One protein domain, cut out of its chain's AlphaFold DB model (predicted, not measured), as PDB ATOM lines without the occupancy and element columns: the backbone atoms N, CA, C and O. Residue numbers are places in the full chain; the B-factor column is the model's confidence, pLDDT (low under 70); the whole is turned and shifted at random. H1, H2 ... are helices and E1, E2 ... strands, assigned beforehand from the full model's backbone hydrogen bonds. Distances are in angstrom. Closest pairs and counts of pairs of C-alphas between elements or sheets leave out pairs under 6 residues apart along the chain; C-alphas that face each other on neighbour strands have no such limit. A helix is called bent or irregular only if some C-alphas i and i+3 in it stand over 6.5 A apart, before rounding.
ATOM      1  N   GLU A   2      47.945 -63.145  21.105       50.59
ATOM      2  CA  GLU A   2      48.613 -61.823  21.102       50.59
ATOM      3  C   GLU A   2      50.152 -61.886  21.075       50.59
ATOM      4  O   GLU A   2      50.795 -61.109  20.373       50.59
ATOM      5  N   GLU A   3      50.751 -62.847  21.782       45.94
ATOM      6  CA  GLU A   3      52.210 -63.008  21.849       45.94
ATOM      7  C   GLU A   3      52.821 -63.498  20.521       45.94
ATOM      8  O   GLU A   3      53.888 -63.047  20.110       45.94
ATOM      9  N   TYR A   4      52.094 -64.346  19.784       52.97
ATOM     10  CA  TYR A   4      52.521 -64.852  18.473       52.97
ATOM     11  C   TYR A   4      52.468 -63.759  17.395       52.97
ATOM     12  O   TYR A   4      53.349 -63.684  16.539       52.97
ATOM     13  N   VAL A   5      51.463 -62.877  17.476       52.81
ATOM     14  CA  VAL A   5      51.309 -61.717  16.587       52.81
ATOM     15  C   VAL A   5      52.381 -60.666  16.886       52.81
ATOM     16  O   VAL A   5      53.023 -60.189  15.957       52.81
ATOM     17  N   ARG A   6      52.671 -60.364  18.160       52.62
ATOM     18  CA  ARG A   6      53.773 -59.449  18.516       52.62
ATOM     19  C   ARG A   6      55.137 -59.917  18.012       52.62
ATOM     20  O   ARG A   6      55.963 -59.080  17.680       52.62
ATOM     21  N   LYS A   7      55.368 -61.232  17.952       54.03
ATOM     22  CA  LYS A   7      56.657 -61.799  17.538       54.03
ATOM     23  C   LYS A   7      56.905 -61.745  16.024       54.03
ATOM     24  O   LYS A   7      58.057 -61.771  15.613       54.03
ATOM     25  N   HIS A   8      55.852 -61.660  15.207       64.12
ATOM     26  CA  HIS A   8      55.960 -61.691  13.738       64.12
ATOM     27  C   HIS A   8      55.532 -60.387  13.054       64.12
ATOM     28  O   HIS A   8      55.753 -60.214  11.857       64.12
ATOM     29  N   VAL A   9      54.908 -59.463  13.786       68.50
ATOM     30  CA  VAL A   9      54.541 -58.155  13.246       68.50
ATOM     31  C   VAL A   9      55.711 -57.193  13.459       68.50
ATOM     32  O   VAL A   9      56.151 -57.026  14.597       68.50
ATOM     33  N   PRO A  10      56.216 -56.543  12.393       78.50
ATOM     34  CA  PRO A  10      57.324 -55.611  12.518       78.50
ATOM     35  C   PRO A  10      56.949 -54.474  13.471       78.50
ATOM     36  O   PRO A  10      55.828 -53.945  13.434       78.50
ATOM     37  N   LYS A  11      57.905 -54.101  14.327       85.88
ATOM     38  CA  LYS A  11      57.743 -53.051  15.340       85.88
ATOM     39  C   LYS A  11      57.354 -51.715  14.709       85.88
ATOM     40  O   LYS A  11      56.487 -51.014  15.234       85.88
ATOM     41  N   TYR A  12      57.960 -51.410  13.563       87.44
ATOM     42  CA  TYR A  12      57.704 -50.203  12.795       87.44
ATOM     43  C   TYR A  12      57.263 -50.524  11.371       87.44
ATOM     44  O   TYR A  12      57.641 -51.534  10.784       87.44
ATOM     45  N   ARG A  13      56.457 -49.621  10.824       87.56
ATOM     46  CA  ARG A  13      56.229 -49.442   9.396       87.56
ATOM     47  C   ARG A  13      56.874 -48.139   8.969       87.56
ATOM     48  O   ARG A  13      56.848 -47.159   9.718       87.56
ATOM     49  N   TYR A  14      57.403 -48.117   7.758       88.00
ATOM     50  CA  TYR A  14      58.111 -46.963   7.232       88.00
ATOM     51  C   TYR A  14      57.305 -46.313   6.127       88.00
ATOM     52  O   TYR A  14      56.783 -46.978   5.234       88.00
ATOM     53  N   GLY A  15      57.200 -44.992   6.183       86.56
ATOM     54  CA  GLY A  15      56.493 -44.258   5.153       86.56
ATOM     55  C   GLY A  15      56.958 -42.825   5.030       86.56
ATOM     56  O   GLY A  15      57.457 -42.226   5.981       86.56
ATOM     57  N   THR A  16      56.779 -42.267   3.842       84.56
ATOM     58  CA  THR A  16      56.943 -40.829   3.634       84.56
ATOM     59  C   THR A  16      55.669 -40.105   4.039       84.56
ATOM     60  O   THR A  16      54.569 -40.649   3.924       84.56
ATOM     61  N   GLY A  17      55.790 -38.871   4.519       73.50
ATOM     62  CA  GLY A  17      54.630 -38.084   4.915       73.50
ATOM     63  C   GLY A  17      54.898 -36.585   4.942       73.50
ATOM     64  O   GLY A  17      56.019 -36.136   5.160       73.50
ATOM     65  N   GLY A  18      53.828 -35.810   4.759       67.00
ATOM     66  CA  GLY A  18      53.860 -34.347   4.711       67.00
ATOM     67  C   GLY A  18      53.589 -33.815   3.303       67.00
ATOM     68  O   GLY A  18      54.164 -34.285   2.330       67.00
ATOM     69  N   TRP A  19      52.692 -32.832   3.189       52.12
ATOM     70  CA  TRP A  19      52.538 -32.050   1.958       52.12
ATOM     71  C   TRP A  19      53.794 -31.196   1.761       52.12
ATOM     72  O   TRP A  19      54.169 -30.469   2.678       52.12
ATOM     73  N   ASN A  20      54.419 -31.268   0.583       51.41
ATOM     74  CA  ASN A  20      55.522 -30.390   0.164       51.41
ATOM     75  C   ASN A  20      56.809 -30.423   1.005       51.41
ATOM     76  O   ASN A  20      57.577 -29.464   0.970       51.41
ATOM     77  N   LYS A  21      57.089 -31.497   1.744       53.94
ATOM     78  CA  LYS A  21      58.418 -31.669   2.344       53.94
ATOM     79  C   LYS A  21      59.294 -32.515   1.429       53.94
ATOM     80  O   LYS A  21      58.790 -33.397   0.735       53.94
ATOM     81  N   GLU A  22      60.593 -32.224   1.439       62.12
ATOM     82  CA  GLU A  22      61.642 -33.094   0.901       62.12
ATOM     83  C   GLU A  22      61.410 -34.552   1.331       62.12
ATOM     84  O   GLU A  22      60.695 -34.820   2.299       62.12
ATOM     85  N   TYR A  23      61.982 -35.512   0.604       73.38
ATOM     86  CA  TYR A  23      61.803 -36.938   0.884       73.38
ATOM     87  C   TYR A  23      62.303 -37.290   2.300       73.38
ATOM     88  O   TYR A  23      63.484 -37.560   2.515       73.38
ATOM     89  N   VAL A  24      61.386 -37.281   3.272       84.81
ATOM     90  CA  VAL A  24      61.625 -37.640   4.674       84.81
ATOM     91  C   VAL A  24      60.880 -38.934   4.973       84.81
ATOM     92  O   VAL A  24      59.667 -39.029   4.752       84.81
ATOM     93  N   VAL A  25      61.612 -39.926   5.474       87.94
ATOM     94  CA  VAL A  25      61.056 -41.211   5.900       87.94
ATOM     95  C   VAL A  25      60.773 -41.151   7.397       87.94
ATOM     96  O   VAL A  25      61.634 -40.788   8.192       87.94
ATOM     97  N   TYR A  26      59.558 -41.521   7.785       88.62
ATOM     98  CA  TYR A  26      59.132 -41.605   9.176       88.62
ATOM     99  C   TYR A  26      58.891 -43.064   9.560       88.62
ATOM    100  O   TYR A  26      58.411 -43.865   8.754       88.62
ATOM    101  N   ALA A  27      59.198 -43.389  10.815       89.81
ATOM    102  CA  ALA A  27      58.872 -44.666  11.428       89.81
ATOM    103  C   ALA A  27      57.556 -44.542  12.207       89.81
ATOM    104  O   ALA A  27      57.398 -43.658  13.049       89.81
ATOM    105  N   TYR A  28      56.617 -45.437  11.930       87.94
ATOM    106  CA  TYR A  28      55.300 -45.485  12.555       87.94
ATOM    107  C   TYR A  28      55.124 -46.819  13.256       87.94
ATOM    108  O   TYR A  28      55.417 -47.866  12.688       87.94
ATOM    109  N   THR A  29      54.583 -46.821  14.466       88.94
ATOM    110  CA  THR A  29      54.062 -48.067  15.042       88.94
ATOM    111  C   THR A  29      52.822 -48.535  14.272       88.94
ATOM    112  O   THR A  29      52.181 -47.763  13.554       88.94
ATOM    113  N   GLN A  30      52.434 -49.799  14.452       83.50
ATOM    114  CA  GLN A  30      51.230 -50.358  13.818       83.50
ATOM    115  C   GLN A  30      49.960 -49.546  14.131       83.50
ATOM    116  O   GLN A  30      49.092 -49.388  13.276       83.50
ATOM    117  N   GLU A  31      49.863 -48.993  15.341       84.75
ATOM    118  CA  GLU A  31      48.717 -48.182  15.762       84.75
ATOM    119  C   GLU A  31      48.732 -46.770  15.161       84.75
ATOM    120  O   GLU A  31      47.679 -46.177  14.927       84.75
ATOM    121  N   GLU A  32      49.917 -46.228  14.882       87.19
ATOM    122  CA  GLU A  32      50.098 -44.903  14.278       87.19
ATOM    123  C   GLU A  32      49.932 -44.917  12.760       87.19
ATOM    124  O   GLU A  32      49.593 -43.880  12.180       87.19
ATOM    125  N   TRP A  33      50.141 -46.081  12.139       85.19
ATOM    126  CA  TRP A  33      49.986 -46.285  10.703       85.19
ATOM    127  C   TRP A  33      48.563 -45.967  10.235       85.19
ATOM    128  O   TRP A  33      48.376 -45.268   9.239       85.19
ATOM    129  N   GLY A  34      47.554 -46.412  10.991       81.75
ATOM    130  CA  GLY A  34      46.148 -46.146  10.690       81.75
ATOM    131  C   GLY A  34      45.739 -46.677   9.316       81.75
ATOM    132  O   GLY A  34      45.942 -47.851   9.014       81.75
ATOM    133  N   LEU A  35      45.159 -45.804   8.489       75.56
ATOM    134  CA  LEU A  35      44.821 -46.097   7.089       75.56
ATOM    135  C   LEU A  35      46.046 -46.294   6.178       75.56
ATOM    136  O   LEU A  35      45.885 -46.741   5.047       75.56
ATOM    137  N   GLY A  36      47.245 -46.001   6.683       67.19
ATOM    138  CA  GLY A  36      48.509 -46.244   6.006       67.19
ATOM    139  C   GLY A  36      48.842 -45.263   4.890       67.19
ATOM    140  O   GLY A  36      48.029 -44.418   4.503       67.19
ATOM    141  N   GLY A  37      50.080 -45.377   4.410       59.25
ATOM    142  CA  GLY A  37      50.485 -44.852   3.113       59.25
ATOM    143  C   GLY A  37      50.171 -45.877   2.027       59.25
ATOM    144  O   GLY A  37      50.218 -47.079   2.281       59.25
ATOM    145  N   HIS A  38      49.843 -45.411   0.828       61.19
ATOM    146  CA  HIS A  38      49.717 -46.268  -0.346       61.19
ATOM    147  C   HIS A  38      51.061 -46.943  -0.625       61.19
ATOM    148  O   HIS A  38      52.114 -46.340  -0.419       61.19
ATOM    149  N   SER A  39      51.067 -48.179  -1.117       53.12
ATOM    150  CA  SER A  39      52.291 -48.691  -1.735       53.12
ATOM    151  C   SER A  39      52.733 -47.688  -2.808       53.12
ATOM    152  O   SER A  39      51.900 -47.179  -3.556       53.12
ATOM    153  N   ALA A  40      54.030 -47.382  -2.908       46.88
ATOM    154  CA  ALA A  40      54.548 -46.507  -3.967       46.88
ATOM    155  C   ALA A  40      54.225 -47.023  -5.390       46.88
ATOM    156  O   ALA A  40      54.394 -46.296  -6.365       46.88
ATOM    157  N   THR A  41      53.782 -48.279  -5.508       40.66
ATOM    158  CA  THR A  41      53.337 -48.936  -6.743       40.66
ATOM    159  C   THR A  41      51.814 -48.952  -6.906       40.66
ATOM    160  O   THR A  41      51.324 -49.238  -7.994       40.66
ATOM    161  N   GLU A  42      51.053 -48.653  -5.853       42.91
ATOM    162  CA  GLU A  42      49.595 -48.638  -5.890       42.91
ATOM    163  C   GLU A  42      49.093 -47.219  -6.160       42.91
ATOM    164  O   GLU A  42      49.316 -46.288  -5.382       42.91
ATOM    165  N   SER A  43      48.389 -47.061  -7.283       40.47
ATOM    166  CA  SER A  43      47.634 -45.849  -7.606       40.47
ATOM    167  C   SER A  43      46.754 -45.428  -6.430       40.47
ATOM    168  O   SER A  43      46.306 -46.278  -5.661       40.47
ATOM    169  N   SER A  44      46.470 -44.130  -6.313       51.56
ATOM    170  CA  SER A  44      45.651 -43.527  -5.258       51.56
ATOM    171  C   SER A  44      44.327 -44.274  -5.021       51.56
ATOM    172  O   SER A  44      43.276 -43.968  -5.580       51.56
ATOM    173  N   ASN A  45      44.357 -45.259  -4.126       53.44
ATOM    174  CA  ASN A  45      43.188 -46.041  -3.762       53.44
ATOM    175  C   ASN A  45      42.275 -45.152  -2.917       53.44
ATOM    176  O   ASN A  45      42.492 -44.986  -1.714       53.44
ATOM    177  N   MET A  46      41.257 -44.561  -3.553       52.25
ATOM    178  CA  MET A  46      40.228 -43.748  -2.890       52.25
ATOM    179  C   MET A  46      39.502 -44.555  -1.800       52.25
ATOM    180  O   MET A  46      39.110 -43.986  -0.779       52.25
ATOM    181  N   ALA A  47      39.445 -45.884  -1.958       51.62
ATOM    182  CA  ALA A  47      38.987 -46.840  -0.952       51.62
ATOM    183  C   ALA A  47      39.788 -46.780   0.366       51.62
ATOM    184  O   ALA A  47      39.217 -46.999   1.425       51.62
ATOM    185  N   ASN A  48      41.067 -46.397   0.347       61.06
ATOM    186  CA  ASN A  48      41.894 -46.242   1.555       61.06
ATOM    187  C   ASN A  48      42.046 -44.771   1.984       61.06
ATOM    188  O   ASN A  48      42.878 -44.422   2.820       61.06
ATOM    189  N   SER A  49      41.226 -43.875   1.426       72.69
ATOM    190  CA  SER A  49      41.223 -42.459   1.790       72.69
ATOM    191  C   SER A  49      40.146 -42.145   2.833       72.69
ATOM    192  O   SER A  49      39.034 -42.663   2.788       72.69
ATOM    193  N   VAL A  50      40.455 -41.230   3.757       75.12
ATOM    194  CA  VAL A  50      39.489 -40.736   4.760       75.12
ATOM    195  C   VAL A  50      38.275 -40.102   4.093       75.12
ATOM    196  O   VAL A  50      37.162 -40.267   4.577       75.12
ATOM    197  N   ILE A  51      38.489 -39.398   2.979       78.81
ATOM    198  CA  ILE A  51      37.427 -38.726   2.225       78.81
ATOM    199  C   ILE A  51      36.515 -39.772   1.583       78.81
ATOM    200  O   ILE A  51      35.307 -39.719   1.786       78.81
ATOM    201  N   GLY A  52      37.089 -40.762   0.892       78.12
ATOM    202  CA  GLY A  52      36.334 -41.854   0.282       78.12
ATOM    203  C   GLY A  52      35.538 -42.650   1.314       78.12
ATOM    204  O   GLY A  52      34.341 -42.841   1.146       78.12
ATOM    205  N   GLN A  53      36.159 -43.025   2.434       79.50
ATOM    206  CA  GLN A  53      35.471 -43.748   3.508       79.50
ATOM    207  C   GLN A  53      34.392 -42.903   4.201       79.50
ATOM    208  O   GLN A  53      33.340 -43.429   4.550       79.50
ATOM    209  N   SER A  54      34.606 -41.592   4.358       79.44
ATOM    210  CA  SER A  54      33.572 -40.674   4.862       79.44
ATOM    211  C   SER A  54      32.389 -40.571   3.904       79.44
ATOM    212  O   SER A  54      31.247 -40.583   4.351       79.44
ATOM    213  N   LEU A  55      32.649 -40.510   2.595       84.81
ATOM    214  CA  LEU A  55      31.607 -40.441   1.574       84.81
ATOM    215  C   LEU A  55      30.799 -41.742   1.518       84.81
ATOM    216  O   LEU A  55      29.573 -41.690   1.530       84.81
ATOM    217  N   VAL A  56      31.470 -42.899   1.526       82.62
ATOM    218  CA  VAL A  56      30.806 -44.210   1.587       82.62
ATOM    219  C   VAL A  56      29.966 -44.319   2.855       82.62
ATOM    220  O   VAL A  56      28.795 -44.680   2.771       82.62
ATOM    221  N   ALA A  57      30.511 -43.940   4.016       83.62
ATOM    222  CA  ALA A  57      29.751 -43.932   5.261       83.62
ATOM    223  C   ALA A  57      28.510 -43.031   5.160       83.62
ATOM    224  O   ALA A  57      27.424 -43.462   5.537       83.62
ATOM    225  N   LEU A  58      28.638 -41.816   4.617       85.12
ATOM    226  CA  LEU A  58      27.524 -40.879   4.451       85.12
ATOM    227  C   LEU A  58      26.436 -41.444   3.524       85.12
ATOM    228  O   LEU A  58      25.273 -41.502   3.917       85.12
ATOM    229  N   ILE A  59      26.819 -41.903   2.327       85.62
ATOM    230  CA  ILE A  59      25.896 -42.449   1.320       85.62
ATOM    231  C   ILE A  59      25.178 -43.684   1.866       85.62
ATOM    232  O   ILE A  59      23.972 -43.814   1.691       85.62
ATOM    233  N   MET A  60      25.897 -44.564   2.566       84.44
ATOM    234  CA  MET A  60      25.329 -45.795   3.121       84.44
ATOM    235  C   MET A  60      24.505 -45.563   4.391       84.44
ATOM    236  O   MET A  60      23.729 -46.442   4.752       84.44
ATOM    237  N   THR A  61      24.613 -44.405   5.054       83.00
ATOM    238  CA  THR A  61      23.881 -44.131   6.305       83.00
ATOM    239  C   THR A  61      22.369 -44.154   6.081       83.00
ATOM    240  O   THR A  61      21.656 -44.826   6.822       83.00
ATOM    241  N   VAL A  62      21.868 -43.459   5.054       80.31
ATOM    242  CA  VAL A  62      20.418 -43.382   4.802       80.31
ATOM    243  C   VAL A  62      19.842 -44.761   4.441       80.31
ATOM    244  O   VAL A  62      18.905 -45.188   5.115       80.31
ATOM    245  N   PRO A  63      20.409 -45.528   3.486       79.62
ATOM    246  CA  PRO A  63      19.954 -46.889   3.210       79.62
ATOM    247  C   PRO A  63      20.110 -47.842   4.399       79.62
ATOM    248  O   PRO A  63      19.211 -48.636   4.639       79.62
ATOM    249  N   ALA A  64      21.192 -47.757   5.179       79.50
ATOM    250  CA  ALA A  64      21.386 -48.614   6.353       79.50
ATOM    251  C   ALA A  64      20.344 -48.364   7.457       79.50
ATOM    252  O   ALA A  64      20.061 -49.273   8.234       79.50
ATOM    253  N   VAL A  65      19.777 -47.154   7.531       83.25
ATOM    254  CA  VAL A  65      18.681 -46.822   8.455       83.25
ATOM    255  C   VAL A  65      17.324 -47.200   7.865       83.25
ATOM    256  O   VAL A  65      16.488 -47.725   8.589       83.25
ATOM    257  N   VAL A  66      17.094 -46.956   6.573       81.69
ATOM    258  CA  VAL A  66      15.780 -47.133   5.926       81.69
ATOM    259  C   VAL A  66      15.508 -48.584   5.515       81.69
ATOM    260  O   VAL A  66      14.398 -49.074   5.715       81.69
ATOM    261  N   ALA A  67      16.496 -49.298   4.970       81.00
ATOM    262  CA  ALA A  67      16.327 -50.664   4.465       81.00
ATOM    263  C   ALA A  67      15.823 -51.674   5.519       81.00
ATOM    264  O   ALA A  67      14.950 -52.474   5.167       81.00
ATOM    265  N   PRO A  68      16.243 -51.613   6.803       81.50
ATOM    266  CA  PRO A  68      15.683 -52.467   7.849       81.50
ATOM    267  C   PRO A  68      14.167 -52.327   8.017       81.50
ATOM    268  O   PRO A  68      13.509 -53.312   8.335       81.50
ATOM    269  N   PHE A  69      13.596 -51.139   7.778       84.31
ATOM    270  CA  PHE A  69      12.147 -50.911   7.858       84.31
ATOM    271  C   PHE A  69      11.381 -51.490   6.659       84.31
ATOM    272  O   PHE A  69      10.185 -51.756   6.766       84.31
ATOM    273  N   GLY A  70      12.054 -51.746   5.535       79.31
ATOM    274  CA  GLY A  70      11.449 -52.410   4.380       79.31
ATOM    275  C   GLY A  70      11.179 -53.901   4.606       79.31
ATOM    276  O   GLY A  70      10.277 -54.459   3.991       79.31
ATOM    277  N   ILE A  71      11.897 -54.542   5.535       80.00
ATOM    278  CA  ILE A  71      11.696 -55.953   5.903       80.00
ATOM    279  C   ILE A  71      10.318 -56.183   6.557       80.00
ATOM    280  O   ILE A  71       9.562 -57.001   6.036       80.00
ATOM    281  N   PRO A  72       9.923 -55.481   7.643       83.62
ATOM    282  CA  PRO A  72       8.589 -55.639   8.217       83.62
ATOM    283  C   PRO A  72       7.483 -55.200   7.251       83.62
ATOM    284  O   PRO A  72       6.410 -55.793   7.269       83.62
ATOM    285  N   PHE A  73       7.739 -54.227   6.367       83.00
ATOM    286  CA  PHE A  73       6.800 -53.855   5.303       83.00
ATOM    287  C   PHE A  73       6.601 -54.986   4.276       83.00
ATOM    288  O   PHE A  73       5.467 -55.290   3.904       83.00
ATOM    289  N   GLY A  74       7.684 -55.648   3.862       79.06
ATOM    290  CA  GLY A  74       7.652 -56.836   3.005       79.06
ATOM    291  C   GLY A  74       6.906 -58.005   3.657       79.06
ATOM    292  O   GLY A  74       6.046 -58.627   3.041       79.06
ATOM    293  N   ILE A  75       7.155 -58.253   4.945       82.31
ATOM    294  CA  ILE A  75       6.441 -59.283   5.714       82.31
ATOM    295  C   ILE A  75       4.946 -58.952   5.809       82.31
ATOM    296  O   ILE A  75       4.109 -59.827   5.600       82.31
ATOM    297  N   LEU A  76       4.595 -57.692   6.082       82.94
ATOM    298  CA  LEU A  76       3.203 -57.248   6.149       82.94
ATOM    299  C   LEU A  76       2.482 -57.442   4.811       82.94
ATOM    300  O   LEU A  76       1.349 -57.914   4.797       82.94
ATOM    301  N   THR A  77       3.144 -57.125   3.696       78.06
ATOM    302  CA  THR A  77       2.587 -57.351   2.354       78.06
ATOM    303  C   THR A  77       2.392 -58.839   2.074       78.06
ATOM    304  O   THR A  77       1.315 -59.211   1.631       78.06
ATOM    305  N   VAL A  78       3.336 -59.714   2.445       77.62
ATOM    306  CA  VAL A  78       3.135 -61.178   2.361       77.62
ATOM    307  C   VAL A  78       1.913 -61.632   3.167       77.62
ATOM    308  O   VAL A  78       1.125 -62.435   2.675       77.62
ATOM    309  N   ILE A  79       1.736 -61.118   4.390       79.50
ATOM    310  CA  ILE A  79       0.600 -61.462   5.260       79.50
ATOM    311  C   ILE A  79      -0.726 -60.976   4.656       79.50
ATOM    312  O   ILE A  79      -1.711 -61.708   4.683       79.50
ATOM    313  N   MET A  80      -0.764 -59.763   4.100       75.38
ATOM    314  CA  MET A  80      -1.971 -59.195   3.489       75.38
ATOM    315  C   MET A  80      -2.339 -59.853   2.152       75.38
ATOM    316  O   MET A  80      -3.518 -59.895   1.814       75.38
ATOM    317  N   SER A  81      -1.366 -60.407   1.427       66.38
ATOM    318  CA  SER A  81      -1.568 -61.109   0.151       66.38
ATOM    319  C   SER A  81      -2.002 -62.575   0.299       66.38
ATOM    320  O   SER A  81      -2.197 -63.254  -0.701       66.38
ATOM    321  N   PHE A  82      -2.196 -63.087   1.521       61.44
ATOM    322  CA  PHE A  82      -2.694 -64.454   1.763       61.44
ATOM    323  C   PHE A  82      -4.011 -64.851   1.067       61.44
ATOM    324  O   PHE A  82      -4.162 -66.041   0.783       61.44
ATOM    325  N   PRO A  83      -4.969 -63.943   0.793       64.94
ATOM    326  CA  PRO A  83      -6.198 -64.312   0.093       64.94
ATOM    327  C   PRO A  83      -5.999 -64.626  -1.396       64.94
ATOM    328  O   PRO A  83      -6.840 -65.315  -1.967       64.94
ATOM    329  N   ASP A  84      -4.917 -64.141  -2.020       59.78
ATOM    330  CA  ASP A  84      -4.698 -64.220  -3.467       59.78
ATOM    331  C   ASP A  84      -3.235 -64.608  -3.772       59.78
ATOM    332  O   ASP A  84      -2.300 -63.811  -3.675       59.78
ATOM    333  N   LEU A  85      -3.017 -65.882  -4.120       57.00
ATOM    334  CA  LEU A  85      -1.688 -66.504  -4.275       57.00
ATOM    335  C   LEU A  85      -0.799 -65.836  -5.346       57.00
ATOM    336  O   LEU A  85       0.419 -66.024  -5.326       57.00
ATOM    337  N   GLY A  86      -1.381 -65.055  -6.263       58.44
ATOM    338  CA  GLY A  86      -0.651 -64.306  -7.291       58.44
ATOM    339  C   GLY A  86       0.194 -63.147  -6.744       58.44
ATOM    340  O   GLY A  86       1.266 -62.876  -7.283       58.44
ATOM    341  N   ASP A  87      -0.228 -62.521  -5.639       58.34
ATOM    342  CA  ASP A  87       0.436 -61.341  -5.058       58.34
ATOM    343  C   ASP A  87       1.500 -61.687  -4.002       58.34
ATOM    344  O   ASP A  87       2.379 -60.872  -3.697       58.34
ATOM    345  N   MET A  88       1.497 -62.921  -3.483       58.84
ATOM    346  CA  MET A  88       2.499 -63.391  -2.513       58.84
ATOM    347  C   MET A  88       3.938 -63.291  -3.038       58.84
ATOM    348  O   MET A  88       4.864 -63.031  -2.265       58.84
ATOM    349  N   GLY A  89       4.135 -63.459  -4.350       69.44
ATOM    350  CA  GLY A  89       5.454 -63.376  -4.980       69.44
ATOM    351  C   GLY A  89       6.119 -62.012  -4.788       69.44
ATOM    352  O   GLY A  89       7.313 -61.944  -4.498       69.44
ATOM    353  N   MET A  90       5.347 -60.924  -4.861       73.75
ATOM    354  CA  MET A  90       5.881 -59.566  -4.722       73.75
ATOM    355  C   MET A  90       6.327 -59.263  -3.290       73.75
ATOM    356  O   MET A  90       7.406 -58.702  -3.098       73.75
ATOM    357  N   GLY A  91       5.562 -59.688  -2.280       76.25
ATOM    358  CA  GLY A  91       5.944 -59.508  -0.874       76.25
ATOM    359  C   GLY A  91       7.235 -60.254  -0.510       76.25
ATOM    360  O   GLY A  91       8.110 -59.706   0.166       76.25
ATOM    361  N   VAL A  92       7.407 -61.484  -1.013       81.31
ATOM    362  CA  VAL A  92       8.635 -62.273  -0.801       81.31
ATOM    363  C   VAL A  92       9.832 -61.620  -1.496       81.31
ATOM    364  O   VAL A  92      10.881 -61.451  -0.872       81.31
ATOM    365  N   VAL A  93       9.675 -61.195  -2.755       84.00
ATOM    366  CA  VAL A  93      10.731 -60.500  -3.512       84.00
ATOM    367  C   VAL A  93      11.151 -59.207  -2.812       84.00
ATOM    368  O   VAL A  93      12.347 -58.972  -2.637       84.00
ATOM    369  N   LEU A  94      10.192 -58.397  -2.353       82.19
ATOM    370  CA  LEU A  94      10.470 -57.168  -1.607       82.19
ATOM    371  C   LEU A  94      11.218 -57.463  -0.304       82.19
ATOM    372  O   LEU A  94      12.232 -56.828  -0.024       82.19
ATOM    373  N   THR A  95      10.768 -58.456   0.464       83.75
ATOM    374  CA  THR A  95      11.413 -58.835   1.731       83.75
ATOM    375  C   THR A  95      12.867 -59.250   1.513       83.75
ATOM    376  O   THR A  95      13.757 -58.770   2.216       83.75
ATOM    377  N   LEU A  96      13.131 -60.096   0.513       87.38
ATOM    378  CA  LEU A  96      14.487 -60.539   0.178       87.38
ATOM    379  C   LEU A  96      15.363 -59.384  -0.318       87.38
ATOM    380  O   LEU A  96      16.518 -59.276   0.093       87.38
ATOM    381  N   LEU A  97      14.812 -58.491  -1.144       86.81
ATOM    382  CA  LEU A  97      15.513 -57.302  -1.622       86.81
ATOM    383  C   LEU A  97      15.913 -56.384  -0.460       86.81
ATOM    384  O   LEU A  97      17.072 -55.983  -0.366       86.81
ATOM    385  N   PHE A  98      14.987 -56.082   0.454       86.06
ATOM    386  CA  PHE A  98      15.273 -55.240   1.616       86.06
ATOM    387  C   PHE A  98      16.226 -55.908   2.606       86.06
ATOM    388  O   PHE A  98      17.084 -55.227   3.170       86.06
ATOM    389  N   ALA A  99      16.147 -57.228   2.783       85.81
ATOM    390  CA  ALA A  99      17.105 -57.971   3.596       85.81
ATOM    391  C   ALA A  99      18.522 -57.900   3.002       85.81
ATOM    392  O   ALA A  99      19.482 -57.606   3.717       85.81
ATOM    393  N   PHE A 100      18.653 -58.091   1.688       87.75
ATOM    394  CA  PHE A 100      19.924 -57.980   0.974       87.75
ATOM    395  C   PHE A 100      20.508 -56.561   1.033       87.75
ATOM    396  O   PHE A 100      21.681 -56.386   1.370       87.75
ATOM    397  N   LEU A 101      19.687 -55.537   0.778       87.38
ATOM    398  CA  LEU A 101      20.092 -54.133   0.886       87.38
ATOM    399  C   LEU A 101      20.515 -53.776   2.312       87.38
ATOM    400  O   LEU A 101      21.539 -53.125   2.497       87.38
ATOM    401  N   THR A 102      19.777 -54.245   3.321       87.00
ATOM    402  CA  THR A 102      20.149 -54.061   4.730       87.00
ATOM    403  C   THR A 102      21.527 -54.651   5.004       87.00
ATOM    404  O   THR A 102      22.399 -53.962   5.527       87.00
ATOM    405  N   LEU A 103      21.767 -55.897   4.585       88.62
ATOM    406  CA  LEU A 103      23.045 -56.569   4.801       88.62
ATOM    407  C   LEU A 103      24.216 -55.776   4.197       88.62
ATOM    408  O   LEU A 103      25.208 -55.520   4.881       88.62
ATOM    409  N   ILE A 104      24.098 -55.358   2.934       89.88
ATOM    410  CA  ILE A 104      25.176 -54.655   2.227       89.88
ATOM    411  C   ILE A 104      25.368 -53.238   2.765       89.88
ATOM    412  O   ILE A 104      26.501 -52.838   3.031       89.88
ATOM    413  N   CYS A 105      24.292 -52.473   2.950       86.75
ATOM    414  CA  CYS A 105      24.390 -51.081   3.380       86.75
ATOM    415  C   CYS A 105      24.848 -50.971   4.835       86.75
ATOM    416  O   CYS A 105      25.749 -50.186   5.131       86.75
ATOM    417  N   THR A 106      24.303 -51.786   5.742       86.56
ATOM    418  CA  THR A 106      24.746 -51.816   7.141       86.56
ATOM    419  C   THR A 106      26.165 -52.372   7.252       86.56
ATOM    420  O   THR A 106      26.983 -51.805   7.977       86.56
ATOM    421  N   GLY A 107      26.499 -53.426   6.497       85.00
ATOM    422  CA  GLY A 107      27.854 -53.978   6.446       85.00
ATOM    423  C   GLY A 107      28.888 -52.957   5.961       85.00
ATOM    424  O   GLY A 107      29.900 -52.734   6.629       85.00
ATOM    425  N   GLY A 108      28.605 -52.272   4.848       84.06
ATOM    426  CA  GLY A 108      29.454 -51.210   4.304       84.06
ATOM    427  C   GLY A 108      29.606 -50.030   5.265       84.06
ATOM    428  O   GLY A 108      30.719 -49.573   5.518       84.06
ATOM    429  N   TRP A 109      28.508 -49.587   5.881       87.19
ATOM    430  CA  TRP A 109      28.524 -48.508   6.870       87.19
ATOM    431  C   TRP A 109      29.372 -48.847   8.108       87.19
ATOM    432  O   TRP A 109      30.214 -48.048   8.535       87.19
ATOM    433  N   LEU A 110      29.211 -50.049   8.672       87.19
ATOM    434  CA  LEU A 110      30.003 -50.507   9.817       87.19
ATOM    435  C   LEU A 110      31.493 -50.625   9.470       87.19
ATOM    436  O   LEU A 110      32.342 -50.193  10.253       87.19
ATOM    437  N   ALA A 111      31.824 -51.151   8.288       85.44
ATOM    438  CA  ALA A 111      33.206 -51.251   7.829       85.44
ATOM    439  C   ALA A 111      33.857 -49.865   7.681       85.44
ATOM    440  O   ALA A 111      34.930 -49.619   8.245       85.44
ATOM    441  N   SER A 112      33.185 -48.928   7.003       83.31
ATOM    442  CA  SER A 112      33.688 -47.566   6.806       83.31
ATOM    443  C   SER A 112      33.869 -46.813   8.122       83.31
ATOM    444  O   SER A 112      34.910 -46.194   8.352       83.31
ATOM    445  N   THR A 113      32.905 -46.900   9.040       84.50
ATOM    446  CA  THR A 113      33.015 -46.240  10.351       84.50
ATOM    447  C   THR A 113      34.119 -46.843  11.222       84.50
ATOM    448  O   THR A 113      34.833 -46.102  11.904       84.50
ATOM    449  N   ALA A 114      34.325 -48.163  11.182       86.06
ATOM    450  CA  ALA A 114      35.425 -48.818  11.886       86.06
ATOM    451  C   ALA A 114      36.796 -48.353  11.363       86.06
ATOM    452  O   ALA A 114      37.690 -48.048  12.158       86.06
ATOM    453  N   ILE A 115      36.944 -48.237  10.042       83.56
ATOM    454  CA  ILE A 115      38.150 -47.713   9.394       83.56
ATOM    455  C   ILE A 115      38.412 -46.257   9.809       83.56
ATOM    456  O   ILE A 115      39.518 -45.923  10.241       83.56
ATOM    457  N   LEU A 116      37.389 -45.397   9.763       85.44
ATOM    458  CA  LEU A 116      37.505 -43.992  10.172       85.44
ATOM    459  C   LEU A 116      37.888 -43.848  11.650       85.44
ATOM    460  O   LEU A 116      38.721 -43.012  11.996       85.44
ATOM    461  N   ARG A 117      37.336 -44.692  12.531       87.44
ATOM    462  CA  ARG A 117      37.712 -44.722  13.955       87.44
ATOM    463  C   ARG A 117      39.172 -45.123  14.155       87.44
ATOM    464  O   ARG A 117      39.844 -44.514  14.989       87.44
ATOM    465  N   LYS A 118      39.670 -46.119  13.410       85.62
ATOM    466  CA  LYS A 118      41.087 -46.518  13.451       85.62
ATOM    467  C   LYS A 118      41.994 -45.368  13.021       85.62
ATOM    468  O   LYS A 118      42.929 -45.040  13.744       85.62
ATOM    469  N   GLU A 119      41.673 -44.692  11.919       86.94
ATOM    470  CA  GLU A 119      42.449 -43.532  11.466       86.94
ATOM    471  C   GLU A 119      42.396 -42.369  12.462       86.94
ATOM    472  O   GLU A 119      43.402 -41.698  12.693       86.94
ATOM    473  N   TRP A 120      41.247 -42.131  13.095       87.44
ATOM    474  CA  TRP A 120      41.122 -41.087  14.109       87.44
ATOM    475  C   TRP A 120      42.002 -41.363  15.335       87.44
ATOM    476  O   TRP A 120      42.694 -40.460  15.812       87.44
ATOM    477  N   ARG A 121      42.047 -42.619  15.804       89.56
ATOM    478  CA  ARG A 121      42.972 -43.052  16.864       89.56
ATOM    479  C   ARG A 121      44.428 -42.874  16.434       89.56
ATOM    480  O   ARG A 121      45.189 -42.238  17.158       89.56
ATOM    481  N   ALA A 122      44.783 -43.322  15.231       88.56
ATOM    482  CA  ALA A 122      46.124 -43.158  14.675       88.56
ATOM    483  C   ALA A 122      46.537 -41.679  14.591       88.56
ATOM    484  O   ALA A 122      47.647 -41.310  14.967       88.56
ATOM    485  N   ARG A 123      45.629 -40.793  14.164       87.12
ATOM    486  CA  ARG A 123      45.863 -39.341  14.128       87.12
ATOM    487  C   ARG A 123      46.106 -38.769  15.524       87.12
ATOM    488  O   ARG A 123      46.965 -37.900  15.678       87.12
ATOM    489  N   LYS A 124      45.368 -39.245  16.531       90.88
ATOM    490  CA  LYS A 124      45.546 -38.830  17.929       90.88
ATOM    491  C   LYS A 124      46.917 -39.244  18.473       90.88
ATOM    492  O   LYS A 124      47.505 -38.459  19.206       90.88
ATOM    493  N   LEU A 125      47.431 -40.410  18.076       90.38
ATOM    494  CA  LEU A 125      48.772 -40.886  18.444       90.38
ATOM    495  C   LEU A 125      49.893 -40.143  17.697       90.38
ATOM    496  O   LEU A 125      50.919 -39.817  18.286       90.38
ATOM    497  N   ARG A 126      49.673 -39.800  16.422       88.88
ATOM    498  CA  ARG A 126      50.646 -39.075  15.587       88.88
ATOM    499  C   ARG A 126      50.851 -37.617  16.001       88.88
ATOM    500  O   ARG A 126      51.983 -37.142  16.023       88.88
ATOM    501  N   LYS A 127      49.767 -36.906  16.341       88.06
ATOM    502  CA  LYS A 127      49.793 -35.467  16.666       88.06
ATOM    503  C   LYS A 127      50.818 -35.079  17.753       88.06
ATOM    504  O   LYS A 127      51.569 -34.144  17.495       88.06
ATOM    505  N   PRO A 128      50.895 -35.744  18.924       90.25
ATOM    506  CA  PRO A 128      51.875 -35.391  19.958       90.25
ATOM    507  C   PRO A 128      53.326 -35.680  19.551       90.25
ATOM    508  O   PRO A 128      54.225 -35.011  20.041       90.25
ATOM    509  N   LYS A 129      53.561 -36.632  18.640       86.25
ATOM    510  CA  LYS A 129      54.899 -36.960  18.122       86.25
ATOM    511  C   LYS A 129      55.307 -36.117  16.907       86.25
ATOM    512  O   LYS A 129      56.372 -36.337  16.345       86.25
ATOM    513  N   GLY A 130      54.445 -35.204  16.449       86.06
ATOM    514  CA  GLY A 130      54.680 -34.420  15.233       86.06
ATOM    515  C   GLY A 130      54.716 -35.254  13.946       86.06
ATOM    516  O   GLY A 130      55.155 -34.758  12.910       86.06
ATOM    517  N   LEU A 131      54.252 -36.508  13.988       87.31
ATOM    518  CA  LEU A 131      54.310 -37.423  12.852       87.31
ATOM    519  C   LEU A 131      53.262 -37.030  11.794       87.31
ATOM    520  O   LEU A 131      52.070 -36.924  12.115       87.31
ATOM    521  N   PRO A 132      53.651 -36.836  10.522       86.75
ATOM    522  CA  PRO A 132      52.697 -36.545   9.461       86.75
ATOM    523  C   PRO A 132      51.876 -37.784   9.096       86.75
ATOM    524  O   PRO A 132      52.138 -38.900   9.551       86.75
ATOM    525  N   LYS A 133      50.852 -37.606   8.256       83.81
ATOM    526  CA  LYS A 133      50.129 -38.745   7.682       83.81
ATOM    527  C   LYS A 133      51.032 -39.512   6.709       83.81
ATOM    528  O   LYS A 133      51.572 -38.851   5.821       83.81
ATOM    529  N   PRO A 134      51.167 -40.847   6.855       82.62
ATOM    530  CA  PRO A 134      51.889 -41.644   5.877       82.62
ATOM    531  C   PRO A 134      51.162 -41.552   4.533       82.62
ATOM    532  O   PRO A 134      49.941 -41.683   4.460       82.62
ATOM    533  N   MET A 135      51.914 -41.238   3.488       77.62
ATOM    534  CA  MET A 135      51.439 -41.101   2.115       77.62
ATOM    535  C   MET A 135      51.872 -42.286   1.277       77.62
ATOM    536  O   MET A 135      51.031 -42.858   0.595       77.62
ATOM    537  N   TYR A 136      53.147 -42.668   1.380       79.62
ATOM    538  CA  TYR A 136      53.690 -43.809   0.660       79.62
ATOM    539  C   TYR A 136      54.441 -44.741   1.598       79.62
ATOM    540  O   TYR A 136      55.265 -44.276   2.385       79.62
ATOM    541  N   GLU A 137      54.169 -46.038   1.509       83.62
ATOM    542  CA  GLU A 137      54.934 -47.067   2.205       83.62
ATOM    543  C   GLU A 137      56.317 -47.228   1.565       83.62
ATOM    544  O   GLU A 137      56.484 -47.183   0.341       83.62
ATOM    545  N   VAL A 138      57.323 -47.381   2.419       84.88
ATOM    546  CA  VAL A 138      58.726 -47.519   2.039       84.88
ATOM    547  C   VAL A 138      59.226 -48.859   2.560       84.88
ATOM    548  O   VAL A 138      58.942 -49.235   3.692       84.88
ATOM    549  N   THR A 139      59.978 -49.584   1.732       86.88
ATOM    550  CA  THR A 139      60.578 -50.862   2.133       86.88
ATOM    551  C   THR A 139      61.651 -50.659   3.200       86.88
ATOM    552  O   THR A 139      62.328 -49.628   3.204       86.88
TER     553      THR A 139
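AT A GLANCE: This is residues 2 to 139 of the 180 residues of an uncharacterized protein of Arthrobacter sp. P2b (UniProt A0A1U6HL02). What shape appears first? A long helical hairpin, H3 folded back beside H4, makes the longest axis, and a small strongly twisted three-stranded sheet with short H2 forms a head near the last residues of H4. H1, residues 2 to 8, sticks out from this head. What is it built of? The printed part has 138 residues, with four named helices and three named strands in the order H1 E1 E2 H2 H3 H4 E3; its class is mostly helix, and the sheet, E2 E1 E3, is antiparallel. The whole is extended, with a radius of gyration of the C-alphas of 22.5 A and spans of 73 by 38 by 29 A.

HOW THE PARTS SIT: Does the first helix meet another? H1, residues 2 to 8, stands free and touches no helix. How do the strands pair? E1, residues 12 to 17, and E2, residues 25 to 29, form an antiparallel hairpin at 137 degrees between directions, with N 13 and O 28 within hydrogen-bond range at 2.8 A. E1 is also antiparallel to E3, residues 134 to 138, at 123 degrees, with N 135 and O 16 at 2.8 A; residues 38 to 39 pair, parallel, with residues 136 to 137 of E3. How do the long helices run? H3, residues 50 to 80, was assigned as one helix by its hydrogen bonds but is bent, with C-alphas 59 and 62 at 6.6 A; its arms H3a, residues 50 to 59, and H3b, residues 62 to 80, stand at a shallow tilt of 26 degrees. H3b and H4, residues 88 to 129, form a helical hairpin and touch, opposite ways at a shallow tilt of 19 degrees, the closest C-alphas being those of Gly 74 and Thr 95, 4.4 A. H3a touches H4's residues 108 to 119 alone, opposite ways at a shallow tilt of 28 degrees, closest at the C-alphas of Ala 57 and Trp 109, 5.0 A. What is on the sheet? H2, residues 30 to 33, is on it at a height over the sheet of 7.8 A and touches H4's residues 121 to 126 alone, closest at the C-alphas of Glu 32 and Ala 122, 4.4 A. H4 only grazes the sheet with residues 122 to 126. Every O i to N i+4 pair is within hydrogen-bond range in H1 and H3a, 10 of 15 in H3b and 36 of 38 in H4, while H2 is too short for one.

IN THESE COORDINATES: Where does H1 begin? C-alpha 2 is at (48.613, -61.823, 21.102). How long are the main elements? H3a measures 14.1 A, H3b 27.4 A with a kink of 27 degrees near residue 69, and H4 62.2 A from C-alpha 88 at (2.499, -63.391, -2.513).

THE WHOLE: How far does it reach? The two C-alphas farthest apart, of Glu 22 and Pro 83, are 74.7 A apart, and the printed part has no cut. Which link is long, and where is confidence low? H2 to H3 is a long link of 16 residues; pLDDT is under 70 in residues 2 to 9, 18 to 22, 36 to 48 and 81 to 89.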